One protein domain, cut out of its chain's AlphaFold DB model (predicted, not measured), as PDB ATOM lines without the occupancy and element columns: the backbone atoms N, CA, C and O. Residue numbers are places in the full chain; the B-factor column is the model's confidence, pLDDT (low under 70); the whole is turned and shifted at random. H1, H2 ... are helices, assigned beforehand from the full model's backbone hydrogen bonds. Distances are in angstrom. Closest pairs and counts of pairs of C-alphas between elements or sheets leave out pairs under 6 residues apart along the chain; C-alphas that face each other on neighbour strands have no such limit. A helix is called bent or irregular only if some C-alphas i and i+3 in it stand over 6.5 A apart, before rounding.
ATOM      1  N   ASP A 319      91.180 105.300  84.705       59.97
ATOM      2  CA  ASP A 319      91.641 104.512  85.864       59.97
ATOM      3  C   ASP A 319      93.117 104.730  86.199       59.97
ATOM      4  O   ASP A 319      93.420 105.023  87.353       59.97
ATOM      5  N   LEU A 320      94.039 104.659  85.231       68.50
ATOM      6  CA  LEU A 320      95.456 104.937  85.504       68.50
ATOM      7  C   LEU A 320      95.660 106.429  85.782       68.50
ATOM      8  O   LEU A 320      96.336 106.800  86.736       68.50
ATOM      9  N   GLU A 321      95.024 107.286  84.994       75.12
ATOM     10  CA  GLU A 321      95.069 108.737  85.103       75.12
ATOM     11  C   GLU A 321      94.415 109.212  86.414       75.12
ATOM     12  O   GLU A 321      94.967 110.078  87.095       75.12
ATOM     13  N   THR A 322      93.288 108.618  86.840       77.50
ATOM     14  CA  THR A 322      92.656 108.931  88.139       77.50
ATOM     15  C   THR A 322      93.392 108.285  89.303       77.50
ATOM     16  O   THR A 322      93.481 108.924  90.346       77.50
ATOM     17  N   ALA A 323      93.941 107.074  89.170       76.50
ATOM     18  CA  ALA A 323      94.759 106.458  90.218       76.50
ATOM     19  C   ALA A 323      96.049 107.256  90.445       76.50
ATOM     20  O   ALA A 323      96.376 107.577  91.586       76.50
ATOM     21  N   THR A 324      96.722 107.647  89.363       82.12
ATOM     22  CA  THR A 324      97.924 108.486  89.395       82.12
ATOM     23  C   THR A 324      97.590 109.855  89.970       82.12
ATOM     24  O   THR A 324      98.214 110.268  90.942       82.12
ATOM     25  N   PHE A 325      96.530 110.514  89.487       88.81
ATOM     26  CA  PHE A 325      96.082 111.779  90.068       88.81
ATOM     27  C   PHE A 325      95.713 111.631  91.548       88.81
ATOM     28  O   PHE A 325      96.117 112.454  92.353       88.81
ATOM     29  N   ASN A 326      94.984 110.590  91.952       83.44
ATOM     30  CA  ASN A 326      94.601 110.394  93.350       83.44
ATOM     31  C   ASN A 326      95.789 110.144  94.277       83.44
ATOM     32  O   ASN A 326      95.691 110.514  95.447       83.44
ATOM     33  N   ARG A 327      96.875 109.549  93.772       83.25
ATOM     34  CA  ARG A 327      98.131 109.401  94.515       83.25
ATOM     35  C   ARG A 327      98.833 110.743  94.711       83.25
ATOM     36  O   ARG A 327      99.284 111.016  95.815       83.25
ATOM     37  N   ILE A 328      98.850 111.600  93.688       83.88
ATOM     38  CA  ILE A 328      99.689 112.814  93.680       83.88
ATOM     39  C   ILE A 328      98.911 114.137  93.847       83.88
ATOM     40  O   ILE A 328      99.506 115.210  93.896       83.88
ATOM     41  N   LYS A 329      97.576 114.101  93.982       82.19
ATOM     42  CA  LYS A 329      96.699 115.290  94.122       82.19
ATOM     43  C   LYS A 329      96.956 116.144  95.370       82.19
ATOM     44  O   LYS A 329      96.379 117.220  95.479       82.19
ATOM     45  N   GLY A 330      97.765 115.663  96.315       76.94
ATOM     46  CA  GLY A 330      98.213 116.432  97.481       76.94
ATOM     47  C   GLY A 330      99.303 117.461  97.159       76.94
ATOM     48  O   GLY A 330      99.581 118.326  97.984       76.94
ATOM     49  N   VAL A 331      99.902 117.396  95.966       81.81
ATOM     50  CA  VAL A 331     100.967 118.305  95.525       81.81
ATOM     51  C   VAL A 331     100.367 119.548  94.874       81.81
ATOM     52  O   VAL A 331      99.517 119.474  93.980       81.81
ATOM     53  N   GLN A 332     100.823 120.722  95.313       82.56
ATOM     54  CA  GLN A 332     100.261 121.994  94.882       82.56
ATOM     55  C   GLN A 332     100.415 122.204  93.367       82.56
ATOM     56  O   GLN A 332     101.511 122.282  92.819       82.56
ATOM     57  N   GLY A 333      99.284 122.385  92.681       77.56
ATOM     58  CA  GLY A 333      99.255 122.738  91.264       77.56
ATOM     59  C   GLY A 333      99.254 121.560  90.290       77.56
ATOM     60  O   GLY A 333      99.222 121.822  89.086       77.56
ATOM     61  N   ILE A 334      99.227 120.313  90.772       83.31
ATOM     62  CA  ILE A 334      98.938 119.151  89.925       83.31
ATOM     63  C   ILE A 334      97.432 119.079  89.645       83.31
ATOM     64  O   ILE A 334      96.600 119.140  90.549       83.31
ATOM     65  N   THR A 335      97.066 118.936  88.373       87.88
ATOM     66  CA  THR A 335      95.673 118.819  87.925       87.88
ATOM     67  C   THR A 335      95.441 117.466  87.254       87.88
ATOM     68  O   THR A 335      96.362 116.868  86.699       87.88
ATOM     69  N   LYS A 336      94.182 117.003  87.224       83.75
ATOM     70  CA  LYS A 336      93.797 115.812  86.440       83.75
ATOM     71  C   LYS A 336      94.205 115.935  84.970       83.75
ATOM     72  O   LYS A 336      94.617 114.956  84.363       83.75
ATOM     73  N   LEU A 337      94.102 117.144  84.414       84.00
ATOM     74  CA  LEU A 337      94.465 117.430  83.028       84.00
ATOM     75  C   LEU A 337      95.981 117.339  82.797       84.00
ATOM     76  O   LEU A 337      96.392 116.774  81.791       84.00
ATOM     77  N   GLY A 338      96.800 117.825  83.737       83.69
ATOM     78  CA  GLY A 338      98.258 117.693  83.687       83.69
ATOM     79  C   GLY A 338      98.715 116.237  83.767       83.69
ATOM     80  O   GLY A 338      99.552 115.821  82.974       83.69
ATOM     81  N   VAL A 339      98.101 115.440  84.651       84.00
ATOM     82  CA  VAL A 339      98.385 113.995  84.768       84.00
ATOM     83  C   VAL A 339      97.996 113.249  83.496       84.00
ATOM     84  O   VAL A 339      98.764 112.430  83.001       84.00
ATOM     85  N   LYS A 340      96.829 113.568  82.930       82.50
ATOM     86  CA  LYS A 340      96.374 112.982  81.667       82.50
ATOM     87  C   LYS A 340      97.315 113.330  80.509       82.50
ATOM     88  O   LYS A 340      97.693 112.442  79.757       82.50
ATOM     89  N   ALA A 341      97.722 114.595  80.392       80.38
ATOM     90  CA  ALA A 341      98.666 115.035  79.366       80.38
ATOM     91  C   ALA A 341     100.039 114.361  79.514       80.38
ATOM     92  O   ALA A 341     100.610 113.929  78.517       80.38
ATOM     93  N   PHE A 342     100.528 114.212  80.749       83.56
ATOM     94  CA  PHE A 342     101.785 113.529  81.047       83.56
ATOM     95  C   PHE A 342     101.750 112.045  80.658       83.56
ATOM     96  O   PHE A 342     102.634 111.578  79.947       83.56
ATOM     97  N   ILE A 343     100.706 111.309  81.051       79.19
ATOM     98  CA  ILE A 343     100.563 109.886  80.701       79.19
ATOM     99  C   ILE A 343     100.403 109.698  79.187       79.19
ATOM    100  O   ILE A 343     100.997 108.782  78.628       79.19
ATOM    101  N   MET A 344      99.655 110.575  78.507       75.19
ATOM    102  CA  MET A 344      99.576 110.561  77.041       75.19
ATOM    103  C   MET A 344     100.953 110.788  76.406       75.19
ATOM    104  O   MET A 344     101.351 110.020  75.537       75.19
ATOM    105  N   LYS A 345     101.731 111.761  76.900       76.38
ATOM    106  CA  LYS A 345     103.107 111.989  76.440       76.38
ATOM    107  C   LYS A 345     104.004 110.759  76.644       76.38
ATOM    108  O   LYS A 345     104.797 110.460  75.763       76.38
ATOM    109  N   LEU A 346     103.873 110.033  77.759       70.38
ATOM    110  CA  LEU A 346     104.623 108.789  78.007       70.38
ATOM    111  C   LEU A 346     104.228 107.632  77.074       70.38
ATOM    112  O   LEU A 346     105.030 106.728  76.858       70.38
ATOM    113  N   ARG A 347     103.009 107.650  76.523       68.00
ATOM    114  CA  ARG A 347     102.504 106.660  75.556       68.00
ATOM    115  C   ARG A 347     102.857 106.992  74.100       68.00
ATOM    116  O   ARG A 347     102.361 106.316  73.206       68.00
ATOM    117  N   ASP A 348     103.653 108.038  73.863       64.94
ATOM    118  CA  ASP A 348     103.844 108.659  72.542       64.94
ATOM    119  C   ASP A 348     102.523 109.128  71.883       64.94
ATOM    120  O   ASP A 348     102.450 109.352  70.672       64.94
ATOM    121  N   ASP A 349     101.468 109.349  72.680       65.50
ATOM    122  CA  ASP A 349     100.233 109.968  72.208       65.50
ATOM    123  C   ASP A 349     100.407 111.487  72.110       65.50
ATOM    124  O   ASP A 349     100.893 112.154  73.028       65.50
ATOM    125  N   ASP A 350      99.919 112.075  71.015       62.78
ATOM    126  CA  ASP A 350      99.912 113.528  70.863       62.78
ATOM    127  C   ASP A 350      98.971 114.178  71.893       62.78
ATOM    128  O   ASP A 350      97.748 114.216  71.720       62.78
ATOM    129  N   PHE A 351      99.543 114.720  72.971       60.78
ATOM    130  CA  PHE A 351      98.781 115.402  74.017       60.78
ATOM    131  C   PHE A 351      98.106 116.687  73.510       60.78
ATOM    132  O   PHE A 351      97.200 117.187  74.182       60.78
ATOM    133  N   LYS A 352      98.461 117.201  72.318       63.81
ATOM    134  CA  LYS A 352      97.711 118.285  71.655       63.81
ATOM    135  C   LYS A 352      96.274 117.881  71.337       63.81
ATOM    136  O   LYS A 352      95.410 118.743  71.240       63.81
ATOM    137  N   LYS A 353      95.964 116.580  71.281       62.44
ATOM    138  CA  LYS A 353      94.583 116.073  71.181       62.44
ATOM    139  C   LYS A 353      93.718 116.411  72.406       62.44
ATOM    140  O   LYS A 353      92.502 116.250  72.345       62.44
ATOM    141  N   LEU A 354      94.314 116.867  73.515       61.47
ATOM    142  CA  LEU A 354      93.596 117.390  74.685       61.47
ATOM    143  C   LEU A 354      93.228 118.875  74.554       61.47
ATOM    144  O   LEU A 354      92.588 119.414  75.459       61.47
ATOM    145  N   GLU A 355      93.629 119.543  73.469       59.06
ATOM    146  CA  GLU A 355      93.217 120.915  73.202       59.06
ATOM    147  C   GLU A 355      91.701 120.977  73.006       59.06
ATOM    148  O   GLU A 355      91.125 120.396  72.087       59.06
ATOM    149  N   THR A 356      91.044 121.710  73.896       57.62
ATOM    150  CA  THR A 356      89.642 122.090  73.762       57.62
ATOM    151  C   THR A 356      89.557 123.607  73.662       57.62
ATOM    152  O   THR A 356      90.461 124.324  74.096       57.62
ATOM    153  N   ALA A 357      88.432 124.125  73.161       44.59
ATOM    154  CA  ALA A 357      88.161 125.567  73.121       44.59
ATOM    155  C   ALA A 357      88.317 126.268  74.495       44.59
ATOM    156  O   ALA A 357      88.461 127.486  74.560       44.59
ATOM    157  N   SER A 358      88.304 125.509  75.595       52.25
ATOM    158  CA  SER A 358      88.343 125.986  76.976       52.25
ATOM    159  C   SER A 358      89.719 125.914  77.661       52.25
ATOM    160  O   SER A 358      89.893 126.571  78.691       52.25
ATOM    161  N   VAL A 359      90.720 125.196  77.128       63.31
ATOM    162  CA  VAL A 359      92.078 125.160  77.717       63.31
ATOM    163  C   VAL A 359      93.166 125.232  76.634       63.31
ATOM    164  O   VAL A 359      93.406 124.248  75.940       63.31
ATOM    165  N   PRO A 360      93.892 126.362  76.520       73.94
ATOM    166  CA  PRO A 360      94.978 126.510  75.555       73.94
ATOM    167  C   PRO A 360      96.153 125.561  75.822       73.94
ATOM    168  O   PRO A 360      96.552 125.376  76.977       73.94
ATOM    169  N   HIS A 361      96.807 125.099  74.754       72.75
ATOM    170  CA  HIS A 361      98.007 124.248  74.773       72.75
ATOM    171  C   HIS A 361      99.068 124.667  75.803       72.75
ATOM    172  O   HIS A 361      99.570 123.855  76.579       72.75
ATOM    173  N   LYS A 362      99.379 125.971  75.870       80.38
ATOM    174  CA  LYS A 362     100.379 126.526  76.799       80.38
ATOM    175  C   LYS A 362     100.034 126.244  78.267       80.38
ATOM    176  O   LYS A 362     100.935 126.010  79.065       80.38
ATOM    177  N   LYS A 363      98.744 126.238  78.630       79.75
ATOM    178  CA  LYS A 363      98.291 125.919  79.994       79.75
ATOM    179  C   LYS A 363      98.349 124.418  80.281       79.75
ATOM    180  O   LYS A 363      98.686 124.057  81.402       79.75
ATOM    181  N   ILE A 364      98.068 123.566  79.292       76.25
ATOM    182  CA  ILE A 364      98.196 122.103  79.423       76.25
ATOM    183  C   ILE A 364      99.663 121.732  79.656       76.25
ATOM    184  O   ILE A 364      99.966 121.008  80.600       76.25
ATOM    185  N   LYS A 365     100.581 122.320  78.878       79.56
ATOM    186  CA  LYS A 365     102.026 122.105  79.031       79.56
ATOM    187  C   LYS A 365     102.538 122.500  80.423       79.56
ATOM    188  O   LYS A 365     103.210 121.703  81.059       79.56
ATOM    189  N   LEU A 366     102.143 123.668  80.938       85.25
ATOM    190  CA  LEU A 366     102.509 124.104  82.296       85.25
ATOM    191  C   LEU A 366     101.957 123.183  83.399       85.25
ATOM    192  O   LEU A 366     102.552 123.065  84.464       85.25
ATOM    193  N   GLN A 367     100.799 122.557  83.177       81.62
ATOM    194  CA  GLN A 367     100.232 121.587  84.121       81.62
ATOM    195  C   GLN A 367     100.934 120.228  84.030       81.62
ATOM    196  O   GLN A 367     101.082 119.566  85.051       81.62
ATOM    197  N   MET A 368     101.384 119.835  82.837       87.12
ATOM    198  CA  MET A 368     102.190 118.636  82.603       87.12
ATOM    199  C   MET A 368     103.594 118.768  83.211       87.12
ATOM    200  O   MET A 368     104.016 117.868  83.924       87.12
ATOM    201  N   GLU A 369     104.268 119.910  83.037       85.19
ATOM    202  CA  GLU A 369     105.597 120.192  83.619       85.19
ATOM    203  C   GLU A 369     105.600 120.059  85.155       85.19
ATOM    204  O   GLU A 369     106.579 119.625  85.749       85.19
ATOM    205  N   LYS A 370     104.483 120.368  85.828       84.50
ATOM    206  CA  LYS A 370     104.346 120.154  87.281       84.50
ATOM    207  C   LYS A 370     104.262 118.681  87.678       84.50
ATOM    208  O   LYS A 370     104.677 118.335  88.778       84.50
ATOM    209  N   VAL A 371     103.706 117.839  86.812       84.25
ATOM    210  CA  VAL A 371     103.669 116.383  87.011       84.25
ATOM    211  C   VAL A 371     105.036 115.777  86.696       84.25
ATOM    212  O   VAL A 371     105.483 114.906  87.431       84.25
ATOM    213  N   GLU A 372     105.729 116.288  85.675       85.44
ATOM    214  CA  GLU A 372     107.112 115.909  85.347       85.44
ATOM    215  C   GLU A 372     108.061 116.190  86.516       85.44
ATOM    216  O   GLU A 372     108.695 115.262  87.000       85.44
ATOM    217  N   ASN A 373     108.051 117.412  87.061       84.94
ATOM    218  CA  ASN A 373     108.898 117.768  88.206       84.94
ATOM    219  C   ASN A 373     108.648 116.869  89.432       84.94
ATOM    220  O   ASN A 373     109.584 116.500  90.130       84.94
ATOM    221  N   TYR A 374     107.391 116.478  89.684       88.25
ATOM    222  CA  TYR A 374     107.072 115.534  90.759       88.25
ATOM    223  C   TYR A 374     107.765 114.181  90.551       88.25
ATOM    224  O   TYR A 374     108.349 113.643  91.490       88.25
ATOM    225  N   PHE A 375     107.714 113.631  89.336       82.00
ATOM    226  CA  PHE A 375     108.316 112.334  89.025       82.00
ATOM    227  C   PHE A 375     109.842 112.389  88.889       82.00
ATOM    228  O   PHE A 375     110.496 111.399  89.213       82.00
ATOM    229  N   ASP A 376     110.404 113.533  88.499       79.75
ATOM    230  CA  ASP A 376     111.850 113.783  88.547       79.75
ATOM    231  C   ASP A 376     112.374 113.730  89.995       79.75
ATOM    232  O   ASP A 376     113.437 113.158  90.249       79.75
ATOM    233  N   ASP A 377     111.593 114.238  90.957       77.62
ATOM    234  CA  ASP A 377     111.901 114.167  92.392       77.62
ATOM    235  C   ASP A 377     111.586 112.785  93.018       77.62
ATOM    236  O   ASP A 377     112.082 112.466  94.101       77.62
ATOM    237  N   HIS A 378     110.787 111.943  92.342       75.50
ATOM    238  CA  HIS A 378     110.314 110.632  92.827       75.50
ATOM    239  C   HIS A 378     110.503 109.512  91.776       75.50
ATOM    240  O   HIS A 378     109.530 108.882  91.340       75.50
ATOM    241  N   PRO A 379     111.750 109.191  91.384       69.00
ATOM    242  CA  PRO A 379     112.039 108.301  90.254       69.00
ATOM    243  C   PRO A 379     111.510 106.867  90.428       69.00
ATOM    244  O   PRO A 379     111.095 106.241  89.458       69.00
ATOM    245  N   SER A 380     111.430 106.348  91.657       62.97
ATOM    246  CA  SER A 380     110.856 105.017  91.914       62.97
ATOM    247  C   SER A 380     109.349 104.945  91.642       62.97
ATOM    248  O   SER A 380     108.822 103.885  91.297       62.97
ATOM    249  N   GLU A 381     108.631 106.060  91.806       69.25
ATOM    250  CA  GLU A 381     107.208 106.141  91.468       69.25
ATOM    251  C   GLU A 381     107.006 106.256  89.956       69.25
ATOM    252  O   GLU A 381     106.049 105.686  89.425       69.25
ATOM    253  N   LEU A 382     107.938 106.917  89.260       65.62
ATOM    254  CA  LEU A 382     107.975 106.951  87.801       65.62
ATOM    255  C   LEU A 382     108.234 105.556  87.221       65.62
ATOM    256  O   LEU A 382     107.490 105.133  86.342       65.62
ATOM    257  N   ASP A 383     109.199 104.806  87.752       54.50
ATOM    258  CA  ASP A 383     109.475 103.424  87.327       54.50
ATOM    259  C   ASP A 383     108.250 102.511  87.516       54.50
ATOM    260  O   ASP A 383     107.932 101.669  86.669       54.50
ATOM    261  N   SER A 384     107.513 102.708  88.616       61.22
ATOM    262  CA  SER A 384     106.249 102.012  88.875       61.22
ATOM    263  C   SER A 384     105.171 102.393  87.856       61.22
ATOM    264  O   SER A 384     104.459 101.521  87.354       61.22
ATOM    265  N   LEU A 385     105.049 103.678  87.516       65.56
ATOM    266  CA  LEU A 385     104.109 104.163  86.506       65.56
ATOM    267  C   LEU A 385     104.466 103.641  85.104       65.56
ATOM    268  O   LEU A 385     103.587 103.123  84.424       65.56
ATOM    269  N   LEU A 386     105.739 103.697  84.711       57.72
ATOM    270  CA  LEU A 386     106.252 103.186  83.434       57.72
ATOM    271  C   LEU A 386     106.132 101.666  83.304       57.72
ATOM    272  O   LEU A 386     106.060 101.159  82.197       57.72
ATOM    273  N   SER A 387     106.102 100.928  84.415       54.56
ATOM    274  CA  SER A 387     105.823  99.485  84.394       54.56
ATOM    275  C   SER A 387     104.339  99.170  84.156       54.56
ATOM    276  O   SER A 387     104.007  98.052  83.761       54.56
ATOM    277  N   ASN A 388     103.448 100.129  84.444       52.78
ATOM    278  CA  ASN A 388     102.001 100.015  84.235       52.78
ATOM    279  C   ASN A 388     101.541 100.551  82.867       52.78
ATOM    280  O   ASN A 388     100.447 100.193  82.428       52.78
ATOM    281  N   ILE A 389     102.334 101.430  82.245       56.31
ATOM    282  CA  ILE A 389     102.163 101.930  80.871       56.31
ATOM    283  C   ILE A 389     102.806 100.931  79.908       56.31
ATOM    284  O   ILE A 389     102.137 100.584  78.910       56.31
TER     285      ILE A 389
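What this domain is: This is residues 319 to 389 of the 389 residues of an uncharacterized protein of viral metagenome (UniProt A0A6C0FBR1). A small cluster of helices has the short helix H2 in its middle, with the long helix H4 crossing it nearly at a right angle and H1 also packing on H2. The four-residue H3 packs on H2 as well, while H5 turns off the last end of H4 and makes a corner with it. H4 runs along the longest axis of the domain. The printed part has 71 residues with five named helices, H1, H2, H3, H4 and H5 in that order, and no named strand, so the class is all helix. The whole is compact, with a radius of gyration of the C-alphas of 11.5 A and spans of 35 by 26 by 20 A.

Where its parts are: H1 is residues 319 to 328, 14.0 A from first to last C-alpha, and begins at C-alpha 319 at (91.641, 104.512, 85.864). H2 is residues 336 to 346 and measures 15.4 A. H3 is residues 351 to 354. H4 is residues 361 to 377, the longest helix at 24.6 A, from C-alpha 361 at (98.007, 124.248, 74.773). H5 is residues 379 to 388, 14.3 A long, and ends at C-alpha 388 at (102.001, 100.015, 84.235). No helix is bent or irregular.

How they stand to each other: H2 is the hub, the helix that touches most others: H1, H3 and H4. H1 and H2 touch, closest at the C-alphas of Glu 321 and Lys 340, 5.6 A apart, and run opposite ways at a steep tilt of 65 degrees. H2 and H3 touch, with the C-alphas of Ala 341 and Phe 351 closest at 5.4 A. H2 and H4 touch and are about perpendicular at 75 degrees, the C-alphas of Gly 338 and Met 368 being closest at 4.2 A. H4 and H5 only just touch, with 3 pairs of C-alphas within 8 A, and only at the corner by their link. There H4 touches with residues 375 to 376 alone, and the closest C-alphas are those of Phe 375 and Leu 382, 5.5 A apart. H4 and H5 run opposite ways at a steep tilt of 66 degrees. H2 and H5 are close but not clearly touching, with the C-alphas of Leu 346 and Leu 386 closest at 8.0 A. H1 and H5 are only just apart, closest 8.1 A. In H1, H2 and H5 every O i to N i+4 pair is within hydrogen-bond range, in H4 11 of 13 are, and H3 is too short for such a pair.

The domain as a whole: The two C-alphas farthest apart are those of Ala 357 and Ser 380, at 35.9 A. The printed part has no cut, and no link is long. Its mean pLDDT is 73.7, with residues 319 to 320, 347 to 359 and 379 to 389 under 70.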